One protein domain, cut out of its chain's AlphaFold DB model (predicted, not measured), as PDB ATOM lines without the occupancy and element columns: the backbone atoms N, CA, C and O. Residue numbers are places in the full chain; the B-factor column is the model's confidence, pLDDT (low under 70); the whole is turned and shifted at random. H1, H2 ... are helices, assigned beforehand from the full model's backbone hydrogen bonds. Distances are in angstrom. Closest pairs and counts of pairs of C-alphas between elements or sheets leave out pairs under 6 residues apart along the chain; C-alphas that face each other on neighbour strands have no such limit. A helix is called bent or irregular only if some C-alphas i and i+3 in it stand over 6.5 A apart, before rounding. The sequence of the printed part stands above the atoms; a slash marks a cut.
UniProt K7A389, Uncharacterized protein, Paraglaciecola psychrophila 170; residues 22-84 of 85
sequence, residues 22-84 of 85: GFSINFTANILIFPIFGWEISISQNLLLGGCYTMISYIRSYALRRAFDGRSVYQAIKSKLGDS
ATOM      1  N   GLY A  22     205.417 229.425 189.166       76.62
ATOM      2  CA  GLY A  22     206.767 229.976 189.281       76.62
ATOM      3  C   GLY A  22     207.812 228.914 189.629       76.62
ATOM      4  O   GLY A  22     208.881 228.885 189.017       76.62
ATOM      5  N   PHE A  23     207.491 228.018 190.565       79.69
ATOM      6  CA  PHE A  23     208.350 226.902 190.951       79.69
ATOM      7  C   PHE A  23     208.587 225.943 189.781       79.69
ATOM      8  O   PHE A  23     209.737 225.642 189.473       79.69
ATOM      9  N   SER A  24     207.524 225.502 189.098       74.06
ATOM     10  CA  SER A  24     207.629 224.558 187.980       74.06
ATOM     11  C   SER A  24     208.475 225.112 186.837       74.06
ATOM     12  O   SER A  24     209.389 224.432 186.380       74.06
ATOM     13  N   ILE A  25     208.231 226.361 186.419       78.56
ATOM     14  CA  ILE A  25     209.013 227.005 185.352       78.56
ATOM     15  C   ILE A  25     210.491 227.059 185.734       78.56
ATOM     16  O   ILE A  25     211.352 226.718 184.927       78.56
ATOM     17  N   ASN A  26     210.791 227.471 186.966       80.38
ATOM     18  CA  ASN A  26     212.166 227.610 187.414       80.38
ATOM     19  C   ASN A  26     212.887 226.259 187.516       80.38
ATOM     20  O   ASN A  26     213.986 226.109 186.992       80.38
ATOM     21  N   PHE A  27     212.249 225.267 188.138       78.81
ATOM     22  CA  PHE A  27     212.801 223.925 188.285       78.81
ATOM     23  C   PHE A  27     213.129 223.306 186.920       78.81
ATOM     24  O   PHE A  27     214.225 222.768 186.737       78.81
ATOM     25  N   THR A  28     212.217 223.435 185.948       76.12
ATOM     26  CA  THR A  28     212.433 222.979 184.569       76.12
ATOM     27  C   THR A  28     213.543 223.768 183.875       76.12
ATOM     28  O   THR A  28     214.397 223.165 183.230       76.12
ATOM     29  N   ALA A  29     213.585 225.094 184.030       79.56
ATOM     30  CA  ALA A  29     214.633 225.927 183.445       79.56
ATOM     31  C   ALA A  29     216.023 225.554 183.979       79.56
ATOM     32  O   ALA A  29     216.944 225.396 183.192       79.56
ATOM     33  N   ASN A  30     216.170 225.337 185.285       81.62
ATOM     34  CA  ASN A  30     217.441 224.942 185.895       81.62
ATOM     35  C   ASN A  30     217.953 223.606 185.343       81.62
ATOM     36  O   ASN A  30     219.130 223.499 185.017       81.62
ATOM     37  N   ILE A  31     217.070 222.614 185.173       80.69
ATOM     38  CA  ILE A  31     217.440 221.314 184.585       80.69
ATOM     39  C   ILE A  31     217.954 221.477 183.152       80.69
ATOM     40  O   ILE A  31     218.895 220.795 182.765       80.69
ATOM     41  N   LEU A  32     217.341 222.359 182.359       84.81
ATOM     42  CA  LEU A  32     217.687 222.526 180.945       84.81
ATOM     43  C   LEU A  32     218.879 223.465 180.728       84.81
ATOM     44  O   LEU A  32     219.698 223.227 179.846       84.81
ATOM     45  N   ILE A  33     218.967 224.540 181.512       86.94
ATOM     46  CA  ILE A  33     219.895 225.651 181.293       86.94
ATOM     47  C   ILE A  33     221.226 225.413 182.000       86.94
ATOM     48  O   ILE A  33     222.272 225.673 181.413       86.94
ATOM     49  N   PHE A  34     221.231 224.907 183.234       86.56
ATOM     50  CA  PHE A  34     222.480 224.729 183.980       86.56
ATOM     51  C   PHE A  34     223.494 223.792 183.307       86.56
ATOM     52  O   PHE A  34     224.670 224.163 183.272       86.56
ATOM     53  N   PRO A  35     223.087 222.684 182.654       83.31
ATOM     54  CA  PRO A  35     224.022 221.867 181.885       83.31
ATOM     55  C   PRO A  35     224.680 222.621 180.722       83.31
ATOM     56  O   PRO A  35     225.843 222.371 180.421       83.31
ATOM     57  N   ILE A  36     223.984 223.588 180.105       90.25
ATOM     58  CA  ILE A  36     224.545 224.416 179.019       90.25
ATOM     59  C   ILE A  36     225.722 225.264 179.530       90.25
ATOM     60  O   ILE A  36     226.665 225.528 178.788       90.25
ATOM     61  N   PHE A  37     225.701 225.650 180.806       87.81
ATOM     62  CA  PHE A  37     226.774 226.403 181.460       87.81
ATOM     63  C   PHE A  37     227.807 225.510 182.172       87.81
ATOM     64  O   PHE A  37     228.695 226.025 182.849       87.81
ATOM     65  N   GLY A  38     227.712 224.181 182.027       85.81
ATOM     66  CA  GLY A  38     228.604 223.223 182.686       85.81
ATOM     67  C   GLY A  38     228.355 223.069 184.190       85.81
ATOM     68  O   GLY A  38     229.243 222.627 184.916       85.81
ATOM     69  N   TRP A  39     227.176 223.462 184.681       83.88
ATOM     70  CA  TRP A  39     226.799 223.306 186.084       83.88
ATOM     71  C   TRP A  39     225.997 222.025 186.282       83.88
ATOM     72  O   TRP A  39     224.872 221.895 185.795       83.88
ATOM     73  N   GLU A  40     226.555 221.100 187.056       81.69
ATOM     74  CA  GLU A  40     225.845 219.911 187.514       81.69
ATOM     75  C   GLU A  40     225.219 220.181 188.878       81.69
ATOM     76  O   GLU A  40     225.894 220.215 189.907       81.69
ATOM     77  N   ILE A  41     223.910 220.419 188.871       81.00
ATOM     78  CA  ILE A  41     223.152 220.742 190.076       81.00
ATOM     79  C   ILE A  41     222.350 219.512 190.489       81.00
ATOM     80  O   ILE A  41     221.600 218.948 189.692       81.00
ATOM     81  N   SER A  42     222.491 219.089 191.744       86.25
ATOM     82  CA  SER A  42     221.740 217.949 192.268       86.25
ATOM     83  C   SER A  42     220.242 218.267 192.381       86.25
ATOM     84  O   SER A  42     219.829 219.422 192.508       86.25
ATOM     85  N   ILE A  43     219.398 217.229 192.418       82.56
ATOM     86  CA  ILE A  43     217.947 217.394 192.617       82.56
ATOM     87  C   ILE A  43     217.654 218.171 193.910       82.56
ATOM     88  O   ILE A  43     216.790 219.046 193.914       82.56
ATOM     89  N   SER A  44     218.394 217.912 194.993       87.19
ATOM     90  CA  SER A  44     218.212 218.621 196.265       87.19
ATOM     91  C   SER A  44     218.579 220.104 196.171       87.19
ATOM     92  O   SER A  44     217.853 220.943 196.703       87.19
ATOM     93  N   GLN A  45     219.649 220.448 195.451       82.81
ATOM     94  CA  GLN A  45     220.025 221.839 195.189       82.81
ATOM     95  C   GLN A  45     218.986 222.549 194.310       82.81
ATOM     96  O   GLN A  45     218.639 223.696 194.583       82.81
ATOM     97  N   ASN A  46     218.432 221.863 193.306       81.38
ATOM     98  CA  ASN A  46     217.387 222.426 192.452       81.38
ATOM     99  C   ASN A  46     216.068 222.652 193.220       81.38
ATOM    100  O   ASN A  46     215.403 223.670 193.034       81.38
ATOM    101  N   LEU A  47     215.715 221.753 194.146       82.38
ATOM    102  CA  LEU A  47     214.583 221.949 195.058       82.38
ATOM    103  C   LEU A  47     214.802 223.143 196.000       82.38
ATOM    104  O   LEU A  47     213.881 223.938 196.191       82.38
ATOM    105  N   LEU A  48     216.010 223.298 196.556       88.12
ATOM    106  CA  LEU A  48     216.357 224.433 197.417       88.12
ATOM    107  C   LEU A  48     216.246 225.760 196.653       88.12
ATOM    108  O   LEU A  48     215.604 226.696 197.128       88.12
ATOM    109  N   LEU A  49     216.805 225.810 195.439       83.12
ATOM    110  CA  LEU A  49     216.686 226.952 194.533       83.12
ATOM    111  C   LEU A  49     215.220 227.270 194.234       83.12
ATOM    112  O   LEU A  49     214.790 228.406 194.429       83.12
ATOM    113  N   GLY A  50     214.426 226.271 193.841       81.81
ATOM    114  CA  GLY A  50     212.991 226.430 193.610       81.81
ATOM    115  C   GLY A  50     212.254 227.006 194.827       81.81
ATOM    116  O   GLY A  50     211.414 227.897 194.678       81.81
ATOM    117  N   GLY A  51     212.611 226.568 196.038       85.56
ATOM    118  CA  GLY A  51     212.113 227.130 197.296       85.56
ATOM    119  C   GLY A  51     212.496 228.603 197.492       85.56
ATOM    120  O   GLY A  51     211.632 229.430 197.797       85.56
ATOM    121  N   CYS A  52     213.756 228.969 197.246       80.44
ATOM    122  CA  CYS A  52     214.211 230.362 197.292       80.44
ATOM    123  C   CYS A  52     213.455 231.239 196.285       80.44
ATOM    124  O   CYS A  52     212.955 232.304 196.647       80.44
ATOM    125  N   TYR A  53     213.302 230.790 195.039       78.50
ATOM    126  CA  TYR A  53     212.577 231.539 194.010       78.50
ATOM    127  C   TYR A  53     211.089 231.679 194.319       78.50
ATOM    128  O   TYR A  53     210.501 232.733 194.072       78.50
ATOM    129  N   THR A  54     210.492 230.651 194.915       81.19
ATOM    130  CA  THR A  54     209.120 230.686 195.427       81.19
ATOM    131  C   THR A  54     208.964 231.767 196.491       81.19
ATOM    132  O   THR A  54     208.068 232.607 196.393       81.19
ATOM    133  N   MET A  55     209.872 231.798 197.471       79.88
ATOM    134  CA  MET A  55     209.873 232.802 198.532       79.88
ATOM    135  C   MET A  55     210.062 234.216 197.966       79.88
ATOM    136  O   MET A  55     209.299 235.117 198.308       79.88
ATOM    137  N   ILE A  56     211.008 234.403 197.040       76.56
ATOM    138  CA  ILE A  56     211.227 235.683 196.350       76.56
ATOM    139  C   ILE A  56     209.966 236.116 195.590       76.56
ATOM    140  O   ILE A  56     209.558 237.273 195.689       76.56
ATOM    141  N   SER A  57     209.321 235.205 194.854       76.38
ATOM    142  CA  SER A  57     208.100 235.501 194.096       76.38
ATOM    143  C   SER A  57     206.957 235.924 195.019       76.38
ATOM    144  O   SER A  57     206.289 236.923 194.755       76.38
ATOM    145  N   TYR A  58     206.780 235.215 196.137       78.06
ATOM    146  CA  TYR A  58     205.786 235.550 197.151       78.06
ATOM    147  C   TYR A  58     206.040 236.932 197.766       78.06
ATOM    148  O   TYR A  58     205.137 237.772 197.785       78.06
ATOM    149  N   ILE A  59     207.281 237.200 198.195       74.19
ATOM    150  CA  ILE A  59     207.688 238.496 198.755       74.19
ATOM    151  C   ILE A  59     207.441 239.612 197.742       74.19
ATOM    152  O   ILE A  59     206.846 240.626 198.093       74.19
ATOM    153  N   ARG A  60     207.841 239.428 196.480       76.19
ATOM    154  CA  ARG A  60     207.626 240.410 195.410       76.19
ATOM    155  C   ARG A  60     206.140 240.697 195.202       76.19
ATOM    156  O   ARG A  60     205.761 241.863 195.134       76.19
ATOM    157  N   SER A  61     205.301 239.666 195.114       71.69
ATOM    158  CA  SER A  61     203.852 239.824 194.935       71.69
ATOM    159  C   SER A  61     203.207 240.558 196.112       71.69
ATOM    160  O   SER A  61     202.384 241.451 195.905       71.69
ATOM    161  N   TYR A  62     203.620 240.250 197.345       72.44
ATOM    162  CA  TYR A  62     203.164 240.961 198.539       72.44
ATOM    163  C   TYR A  62     203.652 242.417 198.569       72.44
ATOM    164  O   TYR A  62     202.855 243.328 198.789       72.44
ATOM    165  N   ALA A  63     204.938 242.648 198.295       69.56
ATOM    166  CA  ALA A  63     205.548 243.973 198.275       69.56
ATOM    167  C   ALA A  63     204.907 244.875 197.214       69.56
ATOM    168  O   ALA A  63     204.574 246.014 197.520       69.56
ATOM    169  N   LEU A  64     204.651 244.364 196.004       67.50
ATOM    170  CA  LEU A  64     203.921 245.094 194.962       67.50
ATOM    171  C   LEU A  64     202.484 245.393 195.396       67.50
ATOM    172  O   LEU A  64     202.044 246.537 195.304       67.50
ATOM    173  N   ARG A  65     201.755 244.408 195.937       71.38
ATOM    174  CA  ARG A  65     200.388 244.644 196.428       71.38
ATOM    175  C   ARG A  65     200.361 245.699 197.536       71.38
ATOM    176  O   ARG A  65     199.428 246.490 197.583       71.38
ATOM    177  N   ARG A  66     201.385 245.749 198.389       72.19
ATOM    178  CA  ARG A  66     201.510 246.745 199.457       72.19
ATOM    179  C   ARG A  66     201.950 248.119 198.951       72.19
ATOM    180  O   ARG A  66     201.422 249.111 199.431       72.19
ATOM    181  N   ALA A  67     202.867 248.182 197.989       67.81
ATOM    182  CA  ALA A  67     203.367 249.432 197.412       67.81
ATOM    183  C   ALA A  67     202.296 250.191 196.613       67.81
ATOM    184  O   ALA A  67     202.350 251.412 196.523       67.81
ATOM    185  N   PHE A  68     201.317 249.476 196.053       71.44
ATOM    186  CA  PHE A  68     200.218 250.060 195.281       71.44
ATOM    187  C   PHE A  68     198.872 250.080 196.035       71.44
ATOM    188  O   PHE A  68     197.835 250.272 195.401       71.44
ATOM    189  N   ASP A  69     198.849 249.861 197.358       71.25
ATOM    190  CA  ASP A  69     197.617 249.769 198.174       71.25
ATOM    191  C   ASP A  69     196.549 248.831 197.574       71.25
ATOM    192  O   ASP A  69     195.351 249.115 197.553       71.25
ATOM    193  N   GLY A  70     196.983 247.703 197.014       64.19
ATOM    194  CA  GLY A  70     196.105 246.727 196.372       64.19
ATOM    195  C   GLY A  70     195.597 247.122 194.981       64.19
ATOM    196  O   GLY A  70     194.835 246.357 194.390       64.19
ATOM    197  N   ARG A  71     196.013 248.269 194.429       63.75
ATOM    198  CA  ARG A  71     195.701 248.681 193.052       63.75
ATOM    199  C   ARG A  71     196.675 248.030 192.074       63.75
ATOM    200  O   ARG A  71     197.834 247.784 192.399       63.75
ATOM    201  N   SER A  72     196.226 247.773 190.847       70.31
ATOM    202  CA  SER A  72     197.165 247.393 189.789       70.31
ATOM    203  C   SER A  72     198.042 248.589 189.408       70.31
ATOM    204  O   SER A  72     197.612 249.741 189.514       70.31
ATOM    205  N   VAL A  73     199.252 248.316 188.910       66.81
ATOM    206  CA  VAL A  73     200.183 249.344 188.407       66.81
ATOM    207  C   VAL A  73     199.486 250.270 187.403       66.81
ATOM    208  O   VAL A  73     199.620 251.489 187.475       66.81
ATOM    209  N   TYR A  74     198.655 249.700 186.526       65.88
ATOM    210  CA  TYR A  74     197.844 250.448 185.568       65.88
ATOM    211  C   TYR A  74     196.904 251.458 186.245       65.88
ATOM    212  O   TYR A  74     196.846 252.613 185.834       65.88
ATOM    213  N   GLN A  75     196.198 251.052 187.304       71.88
ATOM    214  CA  GLN A  75     195.269 251.935 188.016       71.88
ATOM    215  C   GLN A  75     195.999 253.058 188.764       71.88
ATOM    216  O   GLN A  75     195.516 254.187 188.787       71.88
ATOM    217  N   ALA A  76     197.172 252.770 189.333       68.25
ATOM    218  CA  ALA A  76     197.995 253.771 190.013       68.25
ATOM    219  C   ALA A  76     198.580 254.820 189.051       68.25
ATOM    220  O   ALA A  76     198.672 255.998 189.391       68.25
ATOM    221  N   ILE A  77     198.951 254.408 187.836       75.00
ATOM    222  CA  ILE A  77     199.407 255.328 186.785       75.00
ATOM    223  C   ILE A  77     198.229 256.146 186.246       75.00
ATOM    224  O   ILE A  77     198.333 257.364 186.113       75.00
ATOM    225  N   LYS A  78     197.084 255.502 185.984       77.38
ATOM    226  CA  LYS A  78     195.888 256.165 185.454       77.38
ATOM    227  C   LYS A  78     195.363 257.265 186.379       77.38
ATOM    228  O   LYS A  78     194.987 258.315 185.872       77.38
ATOM    229  N   SER A  79     195.357 257.065 187.701       75.62
ATOM    230  CA  SER A  79     194.922 258.118 188.631       75.62
ATOM    231  C   SER A  79     195.825 259.351 188.559       75.62
ATOM    232  O   SER A  79     195.326 260.462 188.468       75.62
ATOM    233  N   LYS A  80     197.149 259.162 188.482       72.19
ATOM    234  CA  LYS A  80     198.103 260.280 188.362       72.19
ATOM    235  C   LYS A  80     197.955 261.069 187.057       72.19
ATOM    236  O   LYS A  80     198.202 262.269 187.054       72.19
ATOM    237  N   LEU A  81     197.575 260.406 185.964       78.25
ATOM    238  CA  LEU A  81     197.321 261.057 184.673       78.25
ATOM    239  C   LEU A  81     195.960 261.764 184.628       78.25
ATOM    240  O   LEU A  81     195.843 262.800 183.984       78.25
ATOM    241  N   GLY A  82     194.944 261.213 185.300       66.44
ATOM    242  CA  GLY A  82     193.606 261.804 185.381       66.44
ATOM    243  C   GLY A  82     193.534 263.056 186.257       66.44
ATOM    244  O   GLY A  82     192.751 263.941 185.956       66.44
ATOM    245  N   ASP A  83     194.384 263.160 187.281       60.94
ATOM    246  CA  ASP A  83     194.459 264.339 188.159       60.94
ATOM    247  C   ASP A  83     195.186 265.543 187.507       60.94
ATOM    248  O   ASP A  83     195.282 266.607 188.112       60.94
ATOM    249  N   SER A  84     195.738 265.376 186.294       59.03
ATOM    250  CA  SER A  84     196.451 266.425 185.536       59.03
ATOM    251  C   SER A  84     195.654 266.987 184.344       59.03
ATOM    252  O   SER A  84     196.232 267.703 183.526       59.03
TER     253      SER A  84
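This is residues 22 to 84 of the 85 residues of an uncharacterized protein of Paraglaciecola psychrophila 170 (UniProt K7A389). One long straight helix, H2, makes the main axis, and H1 stands slantwise to its first half, packing on it near Phe 23 and Gly 50 and slanting away from it toward residues 32 to 37, which stand free; the tight link from H1 to H2 spans the wide side between that end of H1 and the first residues of H2, and the three together make a triangle. At the other end of H2 a short helix, H3, is set off by a tight link and goes on away from H2 in roughly the same direction, as a tail with no helix packed on it. The printed part has 63 residues with three named helices, in the order H1, H2, H3 along the chain, and no named strand; the class is all helix, with 51 residues in the helices. The whole is extended, with a radius of gyration of the C-alphas of 17.9 A, and its outline is a rod with spans of 55 by 20 by 14 A.

The longest helix is H2, residues 43 to 67, with 25 residues. H1, residues 22 to 37, touches H2 with 16 pairs of C-alphas within 8 A. The closest C-alphas of the two are those of Phe 23 and Gly 50, 5.4 A apart, and H2 touches H1 with residues 46 to 57 alone. The lines of H1 and H2 stand at a steep tilt of 51 degrees, and the two run opposite ways, with their centres 15.0 A apart. H1 has a kink of 32 degrees near residue 31, just before the stretch of residues 32 to 38 that stands free, of which 32 to 37 belong to H1. The helix is neither bent nor irregular, but only just: C-alphas 32 and 35 are 6.4 A apart. H3, residues 73 to 82, touches no helix. H2 and H3 are apart, though they follow each other in the chain, and H1 and H3 are apart too. Residues 77 to 84 stand free, of which 77 to 82 belong to H3. In the backbone of H2 every O i to N i+4 pair is within hydrogen-bond range, while in H1 10 of 12 and in H3 5 of 6 such pairs are.

H2 begins at C-alpha 43, at (217.947, 217.394, 192.617), and ends at C-alpha 67, at (203.367, 249.432, 197.412); from Ile 43 to Ala 67 it measures 35.5 A. H1 holds 16 residues, from Gly 22 to Phe 37, and measures 21.8 A from first to last C-alpha; its first C-alpha is at (206.767, 229.976, 189.281). H3 holds 10 residues, from Val 73 to Gly 82, and measures 14.4 A from first to last C-alpha, ending at C-alpha 82, at (193.606, 261.804, 185.381).

The two C-alphas farthest apart in the domain are those of Ser 42 and Ser 84, 55.1 A apart, and the first and last printed C-alphas, those of Gly 22 and Ser 84, are 38.1 A apart. Without the stretches that stand free, the body has 48 residues and spans 44 by 15 by 15 A, with a radius of gyration of 14.5 A. The printed part runs from residue 22 to residue 84 and has no cut. The links from H1 to H2 and from H2 to H3 are both tight, with 5 residues each, and no link is long. The mean pLDDT of the printed part is 77.0; it is 82 for H1, 78 for H2 and 72 for H3. Eleven residues of this predicted model are under 70: 63 to 64, 67, 70 to 71, 73 to 74, 76 and 82 to 84.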